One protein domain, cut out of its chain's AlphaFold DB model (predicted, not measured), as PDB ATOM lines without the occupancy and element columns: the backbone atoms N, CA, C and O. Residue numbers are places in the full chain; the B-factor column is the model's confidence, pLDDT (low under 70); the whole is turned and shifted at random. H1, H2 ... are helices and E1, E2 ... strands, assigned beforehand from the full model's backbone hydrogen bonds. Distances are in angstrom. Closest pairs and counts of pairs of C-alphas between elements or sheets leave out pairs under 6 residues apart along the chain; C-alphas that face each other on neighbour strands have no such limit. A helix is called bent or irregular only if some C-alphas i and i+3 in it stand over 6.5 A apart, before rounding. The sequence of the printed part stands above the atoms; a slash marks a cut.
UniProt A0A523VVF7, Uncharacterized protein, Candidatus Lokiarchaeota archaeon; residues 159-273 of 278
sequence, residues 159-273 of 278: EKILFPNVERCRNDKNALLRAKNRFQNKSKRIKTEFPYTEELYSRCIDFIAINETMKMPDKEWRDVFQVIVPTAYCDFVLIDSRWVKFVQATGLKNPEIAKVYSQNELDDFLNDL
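This is residues 159 to 273 of the 278 residues of an uncharacterized protein of Candidatus Lokiarchaeota archaeon (UniProt A0A523VVF7). What does the domain look like? Two short parallel strands, E1 and E2, form a scrap of sheet with H4 and H5 over one face and H6 over the other. Away from H6, H1 and H2 join H4 and H5 in a crossed cluster round H3. What is the make-up? The 115 printed residues run H1, H2, H3, H4, E1, H5, E2, H6, and the class is mostly helix. It is compact, with a radius of gyration of the C-alphas of 14.3 A and spans of 45 by 33 by 20 A.

Where are the strands? E1 is residues 236 to 238, from C-alpha 236 at (-5.881, 41.187, 36.165), and E2 is residues 259 to 261. Where are the helices? H4, residues 218 to 233, is 24.4 A long; H3, residues 197 to 210, is 19.9 A; H1, residues 159 to 171, is 17.1 A and begins at C-alpha 159 (-30.954, 38.050, 29.379). H2 is residues 173 to 184, H5 residues 241 to 250, and H6 residues 263 to 273, ending at C-alpha 273 (0.075, 43.415, 40.705). Which are irregular? H1, with C-alphas 161 and 164 7.1 A apart, H6, with 264 and 267 8.1 A apart, and only just H4, with 226 and 229 7.0 A apart, are irregular.

How do the strands pair? E1 and E2 are parallel, at 20 degrees, with N 237 and O 259 2.9 A apart, within hydrogen-bond range. E1, H5 and E2 form a strand-helix-strand unit, parallel neighbour strands joined through a helix, with a right-handed crossover. What is near E2? The closest C-alphas of H5 and E2, Val 244 and Val 260, are 6.0 A apart; those of H6 and E2, Phe 269 and Tyr 261, 6.5 A. What touches the hub, H3? H4 forms a helical hairpin with it, at a shallow tilt of 34.5 degrees, only just short of steep, closest at C-alphas Thr 197 and Ala 232, 5.4 A. H1 touches it at Val 166 and Ala 209, 5.1 A between C-alphas, H2 at Ala 179 and Asp 206, 5.2 A, and H5 at Arg 203 and Thr 250, 6.7 A. Are the helix backbones complete? Every O i to N i+4 pair is within hydrogen-bond range in H2, H3 and H5, against 7 of 9 in H1, 9 of 12 in H4 and 5 of 7 in H6.

How large is it? The two C-alphas farthest apart, those of Asp 172 and Asn 271, are 45.2 A apart. Is the printed part whole? It has no cut, and the link from H2 to H3, residues 185 to 196, is long. Where is confidence low? Residues 186 to 194 have pLDDT under 70, against a mean of 91.0 for the printed part.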
ATOM      1  N   GLU A 159     -30.290  39.351  29.388       82.31
ATOM      2  CA  GLU A 159     -30.954  38.050  29.379       82.31
ATOM      3  C   GLU A 159     -31.326  37.623  27.952       82.31
ATOM      4  O   GLU A 159     -31.004  36.510  27.542       82.31
ATOM      5  N   LYS A 160     -31.919  38.511  27.143       85.06
ATOM      6  CA  LYS A 160     -32.403  38.177  25.791       85.06
ATOM      7  C   LYS A 160     -31.285  37.734  24.845       85.06
ATOM      8  O   LYS A 160     -31.555  37.030  23.873       85.06
ATOM      9  N   ILE A 161     -30.036  38.111  25.123       80.44
ATOM     10  CA  ILE A 161     -28.877  37.765  24.292       80.44
ATOM     11  C   ILE A 161     -28.437  36.312  24.539       80.44
ATOM     12  O   ILE A 161     -28.157  35.562  23.593       80.44
ATOM     13  N   LEU A 162     -28.382  35.894  25.807       81.00
ATOM     14  CA  LEU A 162     -27.786  34.618  26.218       81.00
ATOM     15  C   LEU A 162     -28.809  33.554  26.616       81.00
ATOM     16  O   LEU A 162     -28.623  32.384  26.261       81.00
ATOM     17  N   PHE A 163     -29.886  33.947  27.295       88.12
ATOM     18  CA  PHE A 163     -30.906  33.045  27.829       88.12
ATOM     19  C   PHE A 163     -31.465  32.082  26.773       88.12
ATOM     20  O   PHE A 163     -31.440  30.876  27.034       88.12
ATOM     21  N   PRO A 164     -31.831  32.519  25.546       89.94
ATOM     22  CA  PRO A 164     -32.358  31.597  24.538       89.94
ATOM     23  C   PRO A 164     -31.371  30.486  24.151       89.94
ATOM     24  O   PRO A 164     -31.770  29.367  23.827       89.94
ATOM     25  N   ASN A 165     -30.061  30.760  24.194       88.25
ATOM     26  CA  ASN A 165     -29.045  29.754  23.873       88.25
ATOM     27  C   ASN A 165     -28.916  28.716  24.987       88.25
ATOM     28  O   ASN A 165     -28.802  27.523  24.695       88.25
ATOM     29  N   VAL A 166     -28.953  29.173  26.240       91.56
ATOM     30  CA  VAL A 166     -28.903  28.315  27.428       91.56
ATOM     31  C   VAL A 166     -30.157  27.451  27.514       91.56
ATOM     32  O   VAL A 166     -30.048  26.236  27.671       91.56
ATOM     33  N   GLU A 167     -31.337  28.045  27.352       92.19
ATOM     34  CA  GLU A 167     -32.616  27.339  27.406       92.19
ATOM     35  C   GLU A 167     -32.718  26.280  26.302       92.19
ATOM     36  O   GLU A 167     -32.995  25.113  26.580       92.19
ATOM     37  N   ARG A 168     -32.382  26.643  25.055       90.75
ATOM     38  CA  ARG A 168     -32.310  25.687  23.943       90.75
ATOM     39  C   ARG A 168     -31.361  24.529  24.251       90.75
ATOM     40  O   ARG A 168     -31.664  23.389  23.915       90.75
ATOM     41  N   CYS A 169     -30.214  24.806  24.872       92.44
ATOM     42  CA  CYS A 169     -29.257  23.766  25.237       92.44
ATOM     43  C   CYS A 169     -29.802  22.832  26.325       92.44
ATOM     44  O   CYS A 169     -29.633  21.622  26.202       92.44
ATOM     45  N   ARG A 170     -30.487  23.366  27.345       93.88
ATOM     46  CA  ARG A 170     -31.103  22.581  28.430       93.88
ATOM     47  C   ARG A 170     -32.276  21.720  27.946       93.88
ATOM     48  O   ARG A 170     -32.424  20.591  28.401       93.88
ATOM     49  N   ASN A 171     -33.065  22.218  26.994       94.31
ATOM     50  CA  ASN A 171     -34.249  21.519  26.481       94.31
ATOM     51  C   ASN A 171     -33.937  20.456  25.403       94.31
ATOM     52  O   ASN A 171     -34.780  19.603  25.126       94.31
ATOM     53  N   ASP A 172     -32.736  20.452  24.814       96.06
ATOM     54  CA  ASP A 172     -32.274  19.417  23.876       96.06
ATOM     55  C   ASP A 172     -31.242  18.492  24.550       96.06
ATOM     56  O   ASP A 172     -30.084  18.861  24.750       96.06
ATOM     57  N   LYS A 173     -31.635  17.238  24.829       95.31
ATOM     58  CA  LYS A 173     -30.760  16.215  25.439       95.31
ATOM     59  C   LYS A 173     -29.440  16.025  24.686       95.31
ATOM     60  O   LYS A 173     -28.400  15.835  25.316       95.31
ATOM     61  N   ASN A 174     -29.465  16.080  23.354       96.06
ATOM     62  CA  ASN A 174     -28.262  15.934  22.542       96.06
ATOM     63  C   ASN A 174     -27.385  17.187  22.640       96.06
ATOM     64  O   ASN A 174     -26.164  17.068  22.722       96.06
ATOM     65  N   ALA A 175     -27.980  18.385  22.656       94.31
ATOM     66  CA  ALA A 175     -27.237  19.628  22.874       94.31
ATOM     67  C   ALA A 175     -26.580  19.665  24.252       94.31
ATOM     68  O   ALA A 175     -25.393  19.977  24.338       94.31
ATOM     69  N   LEU A 176     -27.312  19.291  25.299       95.88
ATOM     70  CA  LEU A 176     -26.797  19.223  26.659       95.88
ATOM     71  C   LEU A 176     -25.664  18.200  26.787       95.88
ATOM     72  O   LEU A 176     -24.638  18.489  27.399       95.88
ATOM     73  N   LEU A 177     -25.802  17.019  26.173       95.00
ATOM     74  CA  LEU A 177     -24.732  16.021  26.138       95.00
ATOM     75  C   LEU A 177     -23.490  16.554  25.409       95.00
ATOM     76  O   LEU A 177     -22.372  16.379  25.893       95.00
ATOM     77  N   ARG A 178     -23.666  17.259  24.280       92.88
ATOM     78  CA  ARG A 178     -22.560  17.931  23.575       92.88
ATOM     79  C   ARG A 178     -21.889  18.987  24.453       92.88
ATOM     80  O   ARG A 178     -20.664  19.014  24.487       92.88
ATOM     81  N   ALA A 179     -22.656  19.808  25.171       92.94
ATOM     82  CA  ALA A 179     -22.126  20.807  26.100       92.94
ATOM     83  C   ALA A 179     -21.334  20.154  27.245       92.94
ATOM     84  O   ALA A 179     -20.191  20.533  27.488       92.94
ATOM     85  N   LYS A 180     -21.875  19.099  27.876       93.88
ATOM     86  CA  LYS A 180     -21.173  18.305  28.907       93.88
ATOM     87  C   LYS A 180     -19.852  17.751  28.371       93.88
ATOM     88  O   LYS A 180     -18.809  17.937  28.997       93.88
ATOM     89  N   ASN A 181     -19.876  17.156  27.179       91.25
ATOM     90  CA  ASN A 181     -18.682  16.615  26.534       91.25
ATOM     91  C   ASN A 181     -17.656  17.703  26.200       91.25
ATOM     92  O   ASN A 181     -16.468  17.501  26.443       91.25
ATOM     93  N   ARG A 182     -18.078  18.852  25.653       88.38
ATOM     94  CA  ARG A 182     -17.171  19.978  25.396       88.38
ATOM     95  C   ARG A 182     -16.536  20.442  26.696       88.38
ATOM     96  O   ARG A 182     -15.312  20.454  26.781       88.38
ATOM     97  N   PHE A 183     -17.349  20.732  27.712       87.69
ATOM     98  CA  PHE A 183     -16.899  21.270  28.994       87.69
ATOM     99  C   PHE A 183     -15.920  20.339  29.729       87.69
ATOM    100  O   PHE A 183     -14.909  20.803  30.250       87.69
ATOM    101  N   GLN A 184     -16.169  19.024  29.721       86.31
ATOM    102  CA  GLN A 184     -15.292  18.025  30.347       86.31
ATOM    103  C   GLN A 184     -13.982  17.801  29.580       86.31
ATOM    104  O   GLN A 184     -12.938  17.584  30.195       86.31
ATOM    105  N   ASN A 185     -14.006  17.880  28.247       82.25
ATOM    106  CA  ASN A 185     -12.822  17.692  27.408       82.25
ATOM    107  C   ASN A 185     -11.949  18.958  27.374       82.25
ATOM    108  O   ASN A 185     -11.760  19.571  26.323       82.25
ATOM    109  N   LYS A 186     -11.362  19.320  28.524       68.12
ATOM    110  CA  LYS A 186     -10.405  20.441  28.669       68.12
ATOM    111  C   LYS A 186      -9.160  20.307  27.773       68.12
ATOM    112  O   LYS A 186      -8.408  21.257  27.595       68.12
ATOM    113  N   SER A 187      -8.909  19.107  27.250       51.47
ATOM    114  CA  SER A 187      -7.621  18.643  26.727       51.47
ATOM    115  C   SER A 187      -7.496  18.584  25.199       51.47
ATOM    116  O   SER A 187      -6.383  18.411  24.708       51.47
ATOM    117  N   LYS A 188      -8.568  18.774  24.414       55.81
ATOM    118  CA  LYS A 188      -8.468  18.855  22.938       55.81
ATOM    119  C   LYS A 188      -8.370  20.310  22.486       55.81
ATOM    120  O   LYS A 188      -9.282  20.855  21.877       55.81
ATOM    121  N   ARG A 189      -7.258  20.935  22.867       58.59
ATOM    122  CA  ARG A 189      -6.915  22.323  22.554       58.59
ATOM    123  C   ARG A 189      -6.817  22.511  21.041       58.59
ATOM    124  O   ARG A 189      -5.865  22.036  20.426       58.59
ATOM    125  N   ILE A 190      -7.752  23.249  20.455       53.38
ATOM    126  CA  ILE A 190      -7.415  24.041  19.276       53.38
ATOM    127  C   ILE A 190      -6.677  25.242  19.860       53.38
ATOM    128  O   ILE A 190      -7.261  25.991  20.635       53.38
ATOM    129  N   LYS A 191      -5.375  25.368  19.588       56.44
ATOM    130  CA  LYS A 191      -4.666  26.625  19.844       56.44
ATOM    131  C   LYS A 191      -5.327  27.679  18.959       56.44
ATOM    132  O   LYS A 191      -4.997  27.770  17.782       56.44
ATOM    133  N   THR A 192      -6.294  28.411  19.491       57.59
ATOM    134  CA  THR A 192      -6.691  29.683  18.900       57.59
ATOM    135  C   THR A 192      -5.583  30.672  19.229       57.59
ATOM    136  O   THR A 192      -5.141  30.752  20.377       57.59
ATOM    137  N   GLU A 193      -5.064  31.367  18.220       69.88
ATOM    138  CA  GLU A 193      -4.213  32.525  18.482       69.88
ATOM    139  C   GLU A 193      -5.038  33.560  19.253       69.88
ATOM    140  O   GLU A 193      -6.242  33.681  19.025       69.88
ATOM    141  N   PHE A 194      -4.395  34.250  20.198       68.56
ATOM    142  CA  PHE A 194      -5.008  35.299  21.013       68.56
ATOM    143  C   PHE A 194      -5.886  36.230  20.155       68.56
ATOM    144  O   PHE A 194      -5.438  36.638  19.074       68.56
ATOM    145  N   PRO A 195      -7.084  36.615  20.636       80.44
ATOM    146  CA  PRO A 195      -7.633  36.431  21.996       80.44
ATOM    147  C   PRO A 195      -8.539  35.195  22.165       80.44
ATOM    148  O   PRO A 195      -8.982  34.583  21.201       80.44
ATOM    149  N   TYR A 196      -8.843  34.833  23.421       89.88
ATOM    150  CA  TYR A 196      -9.675  33.668  23.786       89.88
ATOM    151  C   TYR A 196     -11.167  33.998  24.005       89.88
ATOM    152  O   TYR A 196     -11.881  33.236  24.662       89.88
ATOM    153  N   THR A 197     -11.665  35.118  23.469       94.12
ATOM    154  CA  THR A 197     -13.042  35.593  23.707       94.12
ATOM    155  C   THR A 197     -14.095  34.587  23.236       94.12
ATOM    156  O   THR A 197     -15.035  34.297  23.976       94.12
ATOM    157  N   GLU A 198     -13.930  34.000  22.042       93.19
ATOM    158  CA  GLU A 198     -14.865  32.996  21.501       93.19
ATOM    159  C   GLU A 198     -14.927  31.731  22.368       93.19
ATOM    160  O   GLU A 198     -16.016  31.226  22.660       93.19
ATOM    161  N   GLU A 199     -13.772  31.259  22.844       91.69
ATOM    162  CA  GLU A 199     -13.691  30.094  23.725       91.69
ATOM    163  C   GLU A 199     -14.339  30.392  25.082       91.69
ATOM    164  O   GLU A 199     -15.191  29.627  25.532       91.69
ATOM    165  N   LEU A 200     -14.009  31.523  25.716       94.06
ATOM    166  CA  LEU A 200     -14.617  31.942  26.985       94.06
ATOM    167  C   LEU A 200     -16.138  32.094  26.863       94.06
ATOM    168  O   LEU A 200     -16.875  31.600  27.718       94.06
ATOM    169  N   TYR A 201     -16.621  32.708  25.783       94.19
ATOM    170  CA  TYR A 201     -18.048  32.868  25.513       94.19
ATOM    171  C   TYR A 201     -18.762  31.516  25.361       94.19
ATOM    172  O   TYR A 201     -19.761  31.253  26.036       94.19
ATOM    173  N   SER A 202     -18.220  30.624  24.527       92.06
ATOM    174  CA  SER A 202     -18.762  29.278  24.309       92.06
ATOM    175  C   SER A 202     -18.786  28.459  25.607       92.06
ATOM    176  O   SER A 202     -19.807  27.866  25.969       92.06
ATOM    177  N   ARG A 203     -17.687  28.497  26.373       92.56
ATOM    178  CA  ARG A 203     -17.559  27.813  27.668       92.56
ATOM    179  C   ARG A 203     -18.513  28.361  28.713       92.56
ATOM    180  O   ARG A 203     -18.980  27.582  29.536       92.56
ATOM    181  N   CYS A 204     -18.789  29.663  28.703       94.88
ATOM    182  CA  CYS A 204     -19.732  30.281  29.629       94.88
ATOM    183  C   CYS A 204     -21.155  29.763  29.387       94.88
ATOM    184  O   CYS A 204     -21.821  29.325  30.325       94.88
ATOM    185  N   ILE A 205     -21.589  29.702  28.122       93.69
ATOM    186  CA  ILE A 205     -22.893  29.123  27.760       93.69
ATOM    187  C   ILE A 205     -22.970  27.659  28.201       93.69
ATOM    188  O   ILE A 205     -23.950  27.268  28.836       93.69
ATOM    189  N   ASP A 206     -21.935  26.864  27.910       94.06
ATOM    190  CA  ASP A 206     -21.874  25.462  28.330       94.06
ATOM    191  C   ASP A 206     -21.931  25.337  29.853       94.06
ATOM    192  O   ASP A 206     -22.725  24.556  30.371       94.06
ATOM    193  N   PHE A 207     -21.150  26.136  30.581       95.06
ATOM    194  CA  PHE A 207     -21.129  26.153  32.040       95.06
ATOM    195  C   PHE A 207     -22.515  26.433  32.627       95.06
ATOM    196  O   PHE A 207     -22.968  25.697  33.502       95.06
ATOM    197  N   ILE A 208     -23.224  27.447  32.133       95.88
ATOM    198  CA  ILE A 208     -24.570  27.764  32.621       95.88
ATOM    199  C   ILE A 208     -25.548  26.641  32.242       95.88
ATOM    200  O   ILE A 208     -26.344  26.200  33.075       95.88
ATOM    201  N   ALA A 209     -25.486  26.134  31.007       95.50
ATOM    202  CA  ALA A 209     -26.394  25.100  30.522       95.50
ATOM    203  C   ALA A 209     -26.263  23.782  31.301       95.50
ATOM    204  O   ALA A 209     -27.284  23.233  31.715       95.50
ATOM    205  N   ILE A 210     -25.038  23.299  31.550       95.31
ATOM    206  CA  ILE A 210     -24.798  22.031  32.265       95.31
ATOM    207  C   ILE A 210     -25.135  22.108  33.756       95.31
ATOM    208  O   ILE A 210     -25.447  21.083  34.360       95.31
ATOM    209  N   ASN A 211     -25.072  23.301  34.351       95.06
ATOM    210  CA  ASN A 211     -25.504  23.543  35.722       95.06
ATOM    211  C   ASN A 211     -26.997  23.886  35.718       95.06
ATOM    212  O   ASN A 211     -27.390  25.028  35.927       95.06
ATOM    213  N   GLU A 212     -27.842  22.891  35.449       93.12
ATOM    214  CA  GLU A 212     -29.286  23.064  35.207       93.12
ATOM    215  C   GLU A 212     -30.022  23.773  36.361       93.12
ATOM    216  O   GLU A 212     -30.969  24.521  36.131       93.12
ATOM    217  N   THR A 213     -29.547  23.610  37.599       93.31
ATOM    218  CA  THR A 213     -30.109  24.254  38.799       93.31
ATOM    219  C   THR A 213     -29.576  25.668  39.054       93.31
ATOM    220  O   THR A 213     -29.976  26.309  40.027       93.31
ATOM    221  N   MET A 214     -28.644  26.160  38.231       94.19
ATOM    222  CA  MET A 214     -28.088  27.504  38.358       94.19
ATOM    223  C   MET A 214     -29.159  28.539  38.030       94.19
ATOM    224  O   MET A 214     -29.656  28.609  36.902       94.19
ATOM    225  N   LYS A 215     -29.487  29.357  39.033       92.25
ATOM    226  CA  LYS A 215     -30.367  30.513  38.877       92.25
ATOM    227  C   LYS A 215     -29.601  31.636  38.184       92.25
ATOM    228  O   LYS A 215     -28.520  32.004  38.639       92.25
ATOM    229  N   MET A 216     -30.210  32.183  37.138       93.19
ATOM    230  CA  MET A 216     -29.680  33.292  36.347       93.19
ATOM    231  C   MET A 216     -30.664  34.473  36.368       93.19
ATOM    232  O   MET A 216     -31.339  34.712  35.372       93.19
ATOM    233  N   PRO A 217     -30.837  35.168  37.509       91.19
ATOM    234  CA  PRO A 217     -31.525  36.457  37.516       91.19
ATOM    235  C   PRO A 217     -30.737  37.500  36.709       91.19
ATOM    236  O   PRO A 217     -29.546  37.317  36.457       91.19
ATOM    237  N   ASP A 218     -31.363  38.634  36.391       87.06
ATOM    238  CA  ASP A 218     -30.790  39.729  35.587       87.06
ATOM    239  C   ASP A 218     -29.370  40.136  35.993       87.06
ATOM    240  O   ASP A 218     -28.532  40.401  35.131       87.06
ATOM    241  N   LYS A 219     -29.080  40.172  37.303       89.62
ATOM    242  CA  LYS A 219     -27.738  40.494  37.806       89.62
ATOM    243  C   LYS A 219     -26.691  39.509  37.273       89.62
ATOM    244  O   LYS A 219     -25.665  39.935  36.767       89.62
ATOM    245  N   GLU A 220     -26.971  38.210  37.323       92.38
ATOM    246  CA  GLU A 220     -26.015  37.190  36.877       92.38
ATOM    247  C   GLU A 220     -25.789  37.253  35.367       92.38
ATOM    248  O   GLU A 220     -24.690  36.967  34.906       92.38
ATOM    249  N   TRP A 221     -26.801  37.651  34.587       91.12
ATOM    250  CA  TRP A 221     -26.605  37.899  33.160       91.12
ATOM    251  C   TRP A 221     -25.649  39.061  32.930       91.12
ATOM    252  O   TRP A 221     -24.733  38.897  32.137       91.12
ATOM    253  N   ARG A 222     -25.795  40.182  33.649       90.38
ATOM    254  CA  ARG A 222     -24.836  41.301  33.582       90.38
ATOM    255  C   ARG A 222     -23.423  40.871  33.949       90.38
ATOM    256  O   ARG A 222     -22.480  41.223  33.246       90.38
ATOM    257  N   ASP A 223     -23.285  40.070  35.000       93.12
ATOM    258  CA  ASP A 223     -21.980  39.598  35.452       93.12
ATOM    259  C   ASP A 223     -21.267  38.769  34.361       93.12
ATOM    260  O   ASP A 223     -20.059  38.902  34.195       93.12
ATOM    261  N   VAL A 224     -21.986  38.004  33.522       93.56
ATOM    262  CA  VAL A 224     -21.384  37.291  32.369       93.56
ATOM    263  C   VAL A 224     -20.643  38.242  31.419       93.56
ATOM    264  O   VAL A 224     -19.533  37.936  30.971       93.56
ATOM    265  N   PHE A 225     -21.237  39.396  31.119       91.81
ATOM    266  CA  PHE A 225     -20.661  40.398  30.216       91.81
ATOM    267  C   PHE A 225     -19.454  41.120  30.834       91.81
ATOM    268  O   PHE A 225     -18.572  41.573  30.111       91.81
ATOM    269  N   GLN A 226     -19.354  41.147  32.166       94.44
ATOM    270  CA  GLN A 226     -18.171  41.636  32.885       94.44
ATOM    271  C   GLN A 226     -17.045  40.605  32.998       94.44
ATOM    272  O   GLN A 226     -15.945  40.929  33.437       94.44
ATOM    273  N   VAL A 227     -17.300  39.354  32.623       96.69
ATOM    274  CA  VAL A 227     -16.328  38.271  32.784       96.69
ATOM    275  C   VAL A 227     -15.610  37.997  31.477       96.69
ATOM    276  O   VAL A 227     -14.386  37.933  31.461       96.69
ATOM    277  N   ILE A 228     -16.340  37.842  30.372       96.88
ATOM    278  CA  ILE A 228     -15.784  37.250  29.149       96.88
ATOM    279  C   ILE A 228     -14.708  38.136  28.508       96.88
ATOM    280  O   ILE A 228     -13.557  37.711  28.411       96.88
ATOM    281  N   VAL A 229     -15.064  39.351  28.079       97.12
ATOM    282  CA  VAL A 229     -14.116  40.234  27.380       97.12
ATOM    283  C   VAL A 229     -13.002  40.715  28.319       97.12
ATOM    284  O   VAL A 229     -11.836  40.612  27.933       97.12
ATOM    285  N   PRO A 230     -13.287  41.142  29.568       97.81
ATOM    286  CA  PRO A 230     -12.223  41.515  30.495       97.81
ATOM    287  C   PRO A 230     -11.217  40.392  30.744       97.81
ATOM    288  O   PRO A 230     -10.014  40.632  30.680       97.81
ATOM    289  N   THR A 231     -11.679  39.151  30.925       97.62
ATOM    290  CA  THR A 231     -10.783  37.995  31.111       97.62
ATOM    291  C   THR A 231      -9.942  37.704  29.867       97.62
ATOM    292  O   THR A 231      -8.806  37.259  29.998       97.62
ATOM    293  N   ALA A 232     -10.459  37.962  28.665       96.25
ATOM    294  CA  ALA A 232      -9.718  37.734  27.426       96.25
ATOM    295  C   ALA A 232      -8.613  38.775  27.161       96.25
ATOM    296  O   ALA A 232      -7.642  38.445  26.486       96.25
ATOM    297  N   TYR A 233      -8.752  40.008  27.663       96.12
ATOM    298  CA  TYR A 233      -7.900  41.140  27.261       96.12
ATOM    299  C   TYR A 233      -7.110  41.813  28.385       96.12
ATOM    300  O   TYR A 233      -6.146  42.521  28.091       96.12
ATOM    301  N   CYS A 234      -7.516  41.646  29.641       97.25
ATOM    302  CA  CYS A 234      -6.836  42.261  30.778       97.25
ATOM    303  C   CYS A 234      -5.748  41.340  31.342       97.25
ATOM    304  O   CYS A 234      -5.712  40.140  31.073       97.25
ATOM    305  N   ASP A 235      -4.876  41.904  32.170       97.75
ATOM    306  CA  ASP A 235      -3.871  41.154  32.923       97.75
ATOM    307  C   ASP A 235      -4.431  40.637  34.242       97.75
ATOM    308  O   ASP A 235      -4.182  39.493  34.632       97.75
ATOM    309  N   PHE A 236      -5.242  41.473  34.892       98.62
ATOM    310  CA  PHE A 236      -5.881  41.187  36.165       98.62
ATOM    311  C   PHE A 236      -7.367  41.530  36.100       98.62
ATOM    312  O   PHE A 236      -7.746  42.590  35.601       98.62
ATOM    313  N   VAL A 237      -8.214  40.646  36.622       98.62
ATOM    314  CA  VAL A 237      -9.666  40.846  36.675       98.62
ATOM    315  C   VAL A 237     -10.175  40.471  38.062       98.62
ATOM    316  O   VAL A 237      -9.952  39.351  38.524       98.62
ATOM    317  N   LEU A 238     -10.886  41.385  38.718       98.62
ATOM    318  CA  LEU A 238     -11.609  41.108  39.956       98.62
ATOM    319  C   LEU A 238     -13.087  40.933  39.643       98.62
ATOM    320  O   LEU A 238     -13.722  41.864  39.153       98.62
ATOM    321  N   ILE A 239     -13.598  39.730  39.898       97.94
ATOM    322  CA  ILE A 239     -14.964  39.309  39.571       97.94
ATOM    323  C   ILE A 239     -15.578  38.496  40.719       97.94
ATOM    324  O   ILE A 239     -14.875  37.896  41.535       97.94
ATOM    325  N   ASP A 240     -16.909  38.441  40.774       96.88
ATOM    326  CA  ASP A 240     -17.660  37.610  41.724       96.88
ATOM    327  C   ASP A 240     -17.144  36.146  41.770       96.88
ATOM    328  O   ASP A 240     -16.867  35.517  40.741       96.88
ATOM    329  N   SER A 241     -17.062  35.540  42.968       96.44
ATOM    330  CA  SER A 241     -16.430  34.215  43.178       96.44
ATOM    331  C   SER A 241     -17.017  33.089  42.319       96.44
ATOM    332  O   SER A 241     -16.347  32.093  42.036       96.44
ATOM    333  N   ARG A 242     -18.288  33.204  41.919       95.69
ATOM    334  CA  ARG A 242     -18.924  32.254  40.997       95.69
ATOM    335  C   ARG A 242     -18.219  32.246  39.645       95.69
ATOM    336  O   ARG A 242     -17.962  31.176  39.096       95.69
ATOM    337  N   TRP A 243     -17.903  33.426  39.131       97.50
ATOM    338  CA  TRP A 243     -17.307  33.597  37.820       97.50
ATOM    339  C   TRP A 243     -15.810  33.298  37.829       97.50
ATOM    340  O   TRP A 243     -15.314  32.714  36.869       97.50
ATOM    341  N   VAL A 244     -15.123  33.519  38.955       97.75
ATOM    342  CA  VAL A 244     -13.771  32.971  39.178       97.75
ATOM    343  C   VAL A 244     -13.767  31.447  39.023       97.75
ATOM    344  O   VAL A 244     -12.964  30.902  38.266       97.75
ATOM    345  N   LYS A 245     -14.711  30.741  39.667       96.00
ATOM    346  CA  LYS A 245     -14.839  29.276  39.531       96.00
ATOM    347  C   LYS A 245     -15.135  28.852  38.096       96.00
ATOM    348  O   LYS A 245     -14.612  27.832  37.652       96.00
ATOM    349  N   PHE A 246     -15.955  29.614  37.373       95.94
ATOM    350  CA  PHE A 246     -16.182  29.389  35.945       95.94
ATOM    351  C   PHE A 246     -14.867  29.479  35.157       95.94
ATOM    352  O   PHE A 246     -14.515  28.516  34.474       95.94
ATOM    353  N   VAL A 247     -14.118  30.579  35.291       96.06
ATOM    354  CA  VAL A 247     -12.858  30.789  34.563       96.06
ATOM    355  C   VAL A 247     -11.863  29.672  34.884       96.06
ATOM    356  O   VAL A 247     -11.337  29.038  33.971       96.06
ATOM    357  N   GLN A 248     -11.697  29.314  36.160       94.19
ATOM    358  CA  GLN A 248     -10.866  28.178  36.584       94.19
ATOM    359  C   GLN A 248     -11.335  26.843  35.975       94.19
ATOM    360  O   GLN A 248     -10.524  25.994  35.588       94.19
ATOM    361  N   ALA A 249     -12.650  26.637  35.860       92.62
ATOM    362  CA  ALA A 249     -13.216  25.424  35.286       92.62
ATOM    363  C   ALA A 249     -12.939  25.294  33.780       92.62
ATOM    364  O   ALA A 249     -12.809  24.157  33.317       92.62
ATOM    365  N   THR A 250     -12.754  26.402  33.048       91.00
ATOM    366  CA  THR A 250     -12.378  26.373  31.619       91.00
ATOM    367  C   THR A 250     -11.022  25.705  31.376       91.00
ATOM    368  O   THR A 250     -10.827  25.058  30.350       91.00
ATOM    369  N   GLY A 251     -10.098  25.801  32.341       89.38
ATOM    370  CA  GLY A 251      -8.723  25.313  32.214       89.38
ATOM    371  C   GLY A 251      -7.770  26.260  31.474       89.38
ATOM    372  O   GLY A 251      -6.589  25.920  31.361       89.38
ATOM    373  N   LEU A 252      -8.255  27.417  31.010       89.44
ATOM    374  CA  LEU A 252      -7.430  28.524  30.526       89.44
ATOM    375  C   LEU A 252      -6.645  29.134  31.695       89.44
ATOM    376  O   LEU A 252      -7.136  29.163  32.828       89.44
ATOM    377  N   LYS A 253      -5.411  29.580  31.442       91.06
ATOM    378  CA  LYS A 253      -4.538  30.146  32.482       91.06
ATOM    379  C   LYS A 253      -3.781  31.358  31.968       91.06
ATOM    380  O   LYS A 253      -3.474  31.448  30.789       91.06
ATOM    381  N   ASN A 254      -3.389  32.247  32.871       91.62
ATOM    382  CA  ASN A 254      -2.400  33.276  32.568       91.62
ATOM    383  C   ASN A 254      -1.086  32.640  32.040       91.62
ATOM    384  O   ASN A 254      -0.673  31.607  32.580       91.62
ATOM    385  N   PRO A 255      -0.447  33.195  30.986       90.06
ATOM    386  CA  PRO A 255      -0.750  34.471  30.321       90.06
ATOM    387  C   PRO A 255      -1.744  34.394  29.145       90.06
ATOM    388  O   PRO A 255      -1.899  35.377  28.432       90.06
ATOM    389  N   GLU A 256      -2.415  33.260  28.905       88.81
ATOM    390  CA  GLU A 256      -3.403  33.128  27.814       88.81
ATOM    391  C   GLU A 256      -4.630  34.028  28.035       88.81
ATOM    392  O   GLU A 256      -5.207  34.547  27.084       88.81
ATOM    393  N   ILE A 257      -5.010  34.194  29.302       94.62
ATOM    394  CA  ILE A 257      -6.096  35.046  29.792       94.62
ATOM    395  C   ILE A 257      -5.639  35.797  31.052       94.62
ATOM    396  O   ILE A 257      -4.573  35.506  31.613       94.62
ATOM    397  N   ALA A 258      -6.462  36.720  31.540       97.00
ATOM    398  CA  ALA A 258      -6.232  37.418  32.797       97.00
ATOM    399  C   ALA A 258      -6.057  36.454  33.984       97.00
ATOM    400  O   ALA A 258      -6.679  35.386  34.051       97.00
ATOM    401  N   LYS A 259      -5.271  36.870  34.981       98.06
ATOM    402  CA  LYS A 259      -5.403  36.315  36.331       98.06
ATOM    403  C   LYS A 259      -6.700  36.850  36.944       98.06
ATOM    404  O   LYS A 259      -6.913  38.061  36.993       98.06
ATOM    405  N   VAL A 260      -7.565  35.946  37.395       98.38
ATOM    406  CA  VAL A 260      -8.872  36.284  37.976       98.38
ATOM    407  C   VAL A 260      -8.854  36.119  39.491       98.38
ATOM    408  O   VAL A 260      -8.330  35.123  39.987       98.38
ATOM    409  N   TYR A 261      -9.456  37.065  40.207       98.69
ATOM    410  CA  TYR A 261      -9.514  37.079  41.668       98.69
ATOM    411  C   TYR A 261     -10.929  37.377  42.140       98.69
ATOM    412  O   TYR A 261     -11.677  38.118  41.502       98.69
ATOM    413  N   SER A 262     -11.284  36.809  43.284       98.12
ATOM    414  CA  SER A 262     -12.501  37.138  44.014       98.12
ATOM    415  C   SER A 262     -12.208  38.019  45.227       98.12
ATOM    416  O   SER A 262     -11.059  38.300  45.561       98.12
ATOM    417  N   GLN A 263     -13.259  38.428  45.937       97.00
ATOM    418  CA  GLN A 263     -13.148  39.270  47.131       97.00
ATOM    419  C   GLN A 263     -12.218  38.703  48.220       97.00
ATOM    420  O   GLN A 263     -11.575  39.470  48.930       97.00
ATOM    421  N   ASN A 264     -12.112  37.379  48.350       97.12
ATOM    422  CA  ASN A 264     -11.255  36.754  49.364       97.12
ATOM    423  C   ASN A 264      -9.775  36.683  48.954       97.12
ATOM    424  O   ASN A 264      -8.949  36.256  49.751       97.12
ATOM    425  N   GLU A 265      -9.447  37.081  47.725       97.94
ATOM    426  CA  GLU A 265      -8.111  36.969  47.127       97.94
ATOM    427  C   GLU A 265      -7.516  38.366  46.851       97.94
ATOM    428  O   GLU A 265      -6.641  38.526  46.005       97.94
ATOM    429  N   LEU A 266      -7.998  39.403  47.550       97.88
ATOM    430  CA  LEU A 266      -7.571  40.796  47.353       97.88
ATOM    431  C   LEU A 266      -6.088  41.022  47.654       97.88
ATOM    432  O   LEU A 266      -5.423  41.755  46.922       97.88
ATOM    433  N   ASP A 267      -5.566  40.409  48.717       98.12
ATOM    434  CA  ASP A 267      -4.145  40.527  49.048       98.12
ATOM    435  C   ASP A 267      -3.276  39.836  47.994       98.12
ATOM    436  O   ASP A 267      -2.270  40.401  47.569       98.12
ATOM    437  N   ASP A 268      -3.696  38.664  47.513       98.44
ATOM    438  CA  ASP A 268      -3.011  37.948  46.433       98.44
ATOM    439  C   ASP A 268      -3.017  38.764  45.136       98.44
ATOM    440  O   ASP A 268      -1.982  38.881  44.481       98.44
ATOM    441  N   PHE A 269      -4.146  39.396  44.806       98.62
ATOM    442  CA  PHE A 269      -4.252  40.320  43.680       98.62
ATOM    443  C   PHE A 269      -3.248  41.473  43.786       98.62
ATOM    444  O   PHE A 269      -2.485  41.712  42.850       98.62
ATOM    445  N   LEU A 270      -3.224  42.185  44.915       98.50
ATOM    446  CA  LEU A 270      -2.330  43.332  45.093       98.50
ATOM    447  C   LEU A 270      -0.857  42.915  45.079       98.50
ATOM    448  O   LEU A 270      -0.031  43.631  44.519       98.50
ATOM    449  N   ASN A 271      -0.535  41.758  45.661       98.31
ATOM    450  CA  ASN A 271       0.821  41.215  45.670       98.31
ATOM    451  C   ASN A 271       1.283  40.795  44.269       98.31
ATOM    452  O   ASN A 271       2.455  40.965  43.935       98.31
ATOM    453  N   ASP A 272       0.391  40.228  43.457       98.38
ATOM    454  CA  ASP A 272       0.706  39.870  42.076       98.38
ATOM    455  C   ASP A 272       0.809  41.105  41.173       98.38
ATOM    456  O   ASP A 272       1.670  41.131  40.293       98.38
ATOM    457  N   LEU A 273      -0.018  42.132  41.403       98.19
ATOM    458  CA  LEU A 273       0.075  43.415  40.705       98.19
ATOM    459  C   LEU A 273       1.402  44.118  41.015       98.19
ATOM    460  O   LEU A 273       2.081  44.568  40.103       98.19
TER     461      LEU A 273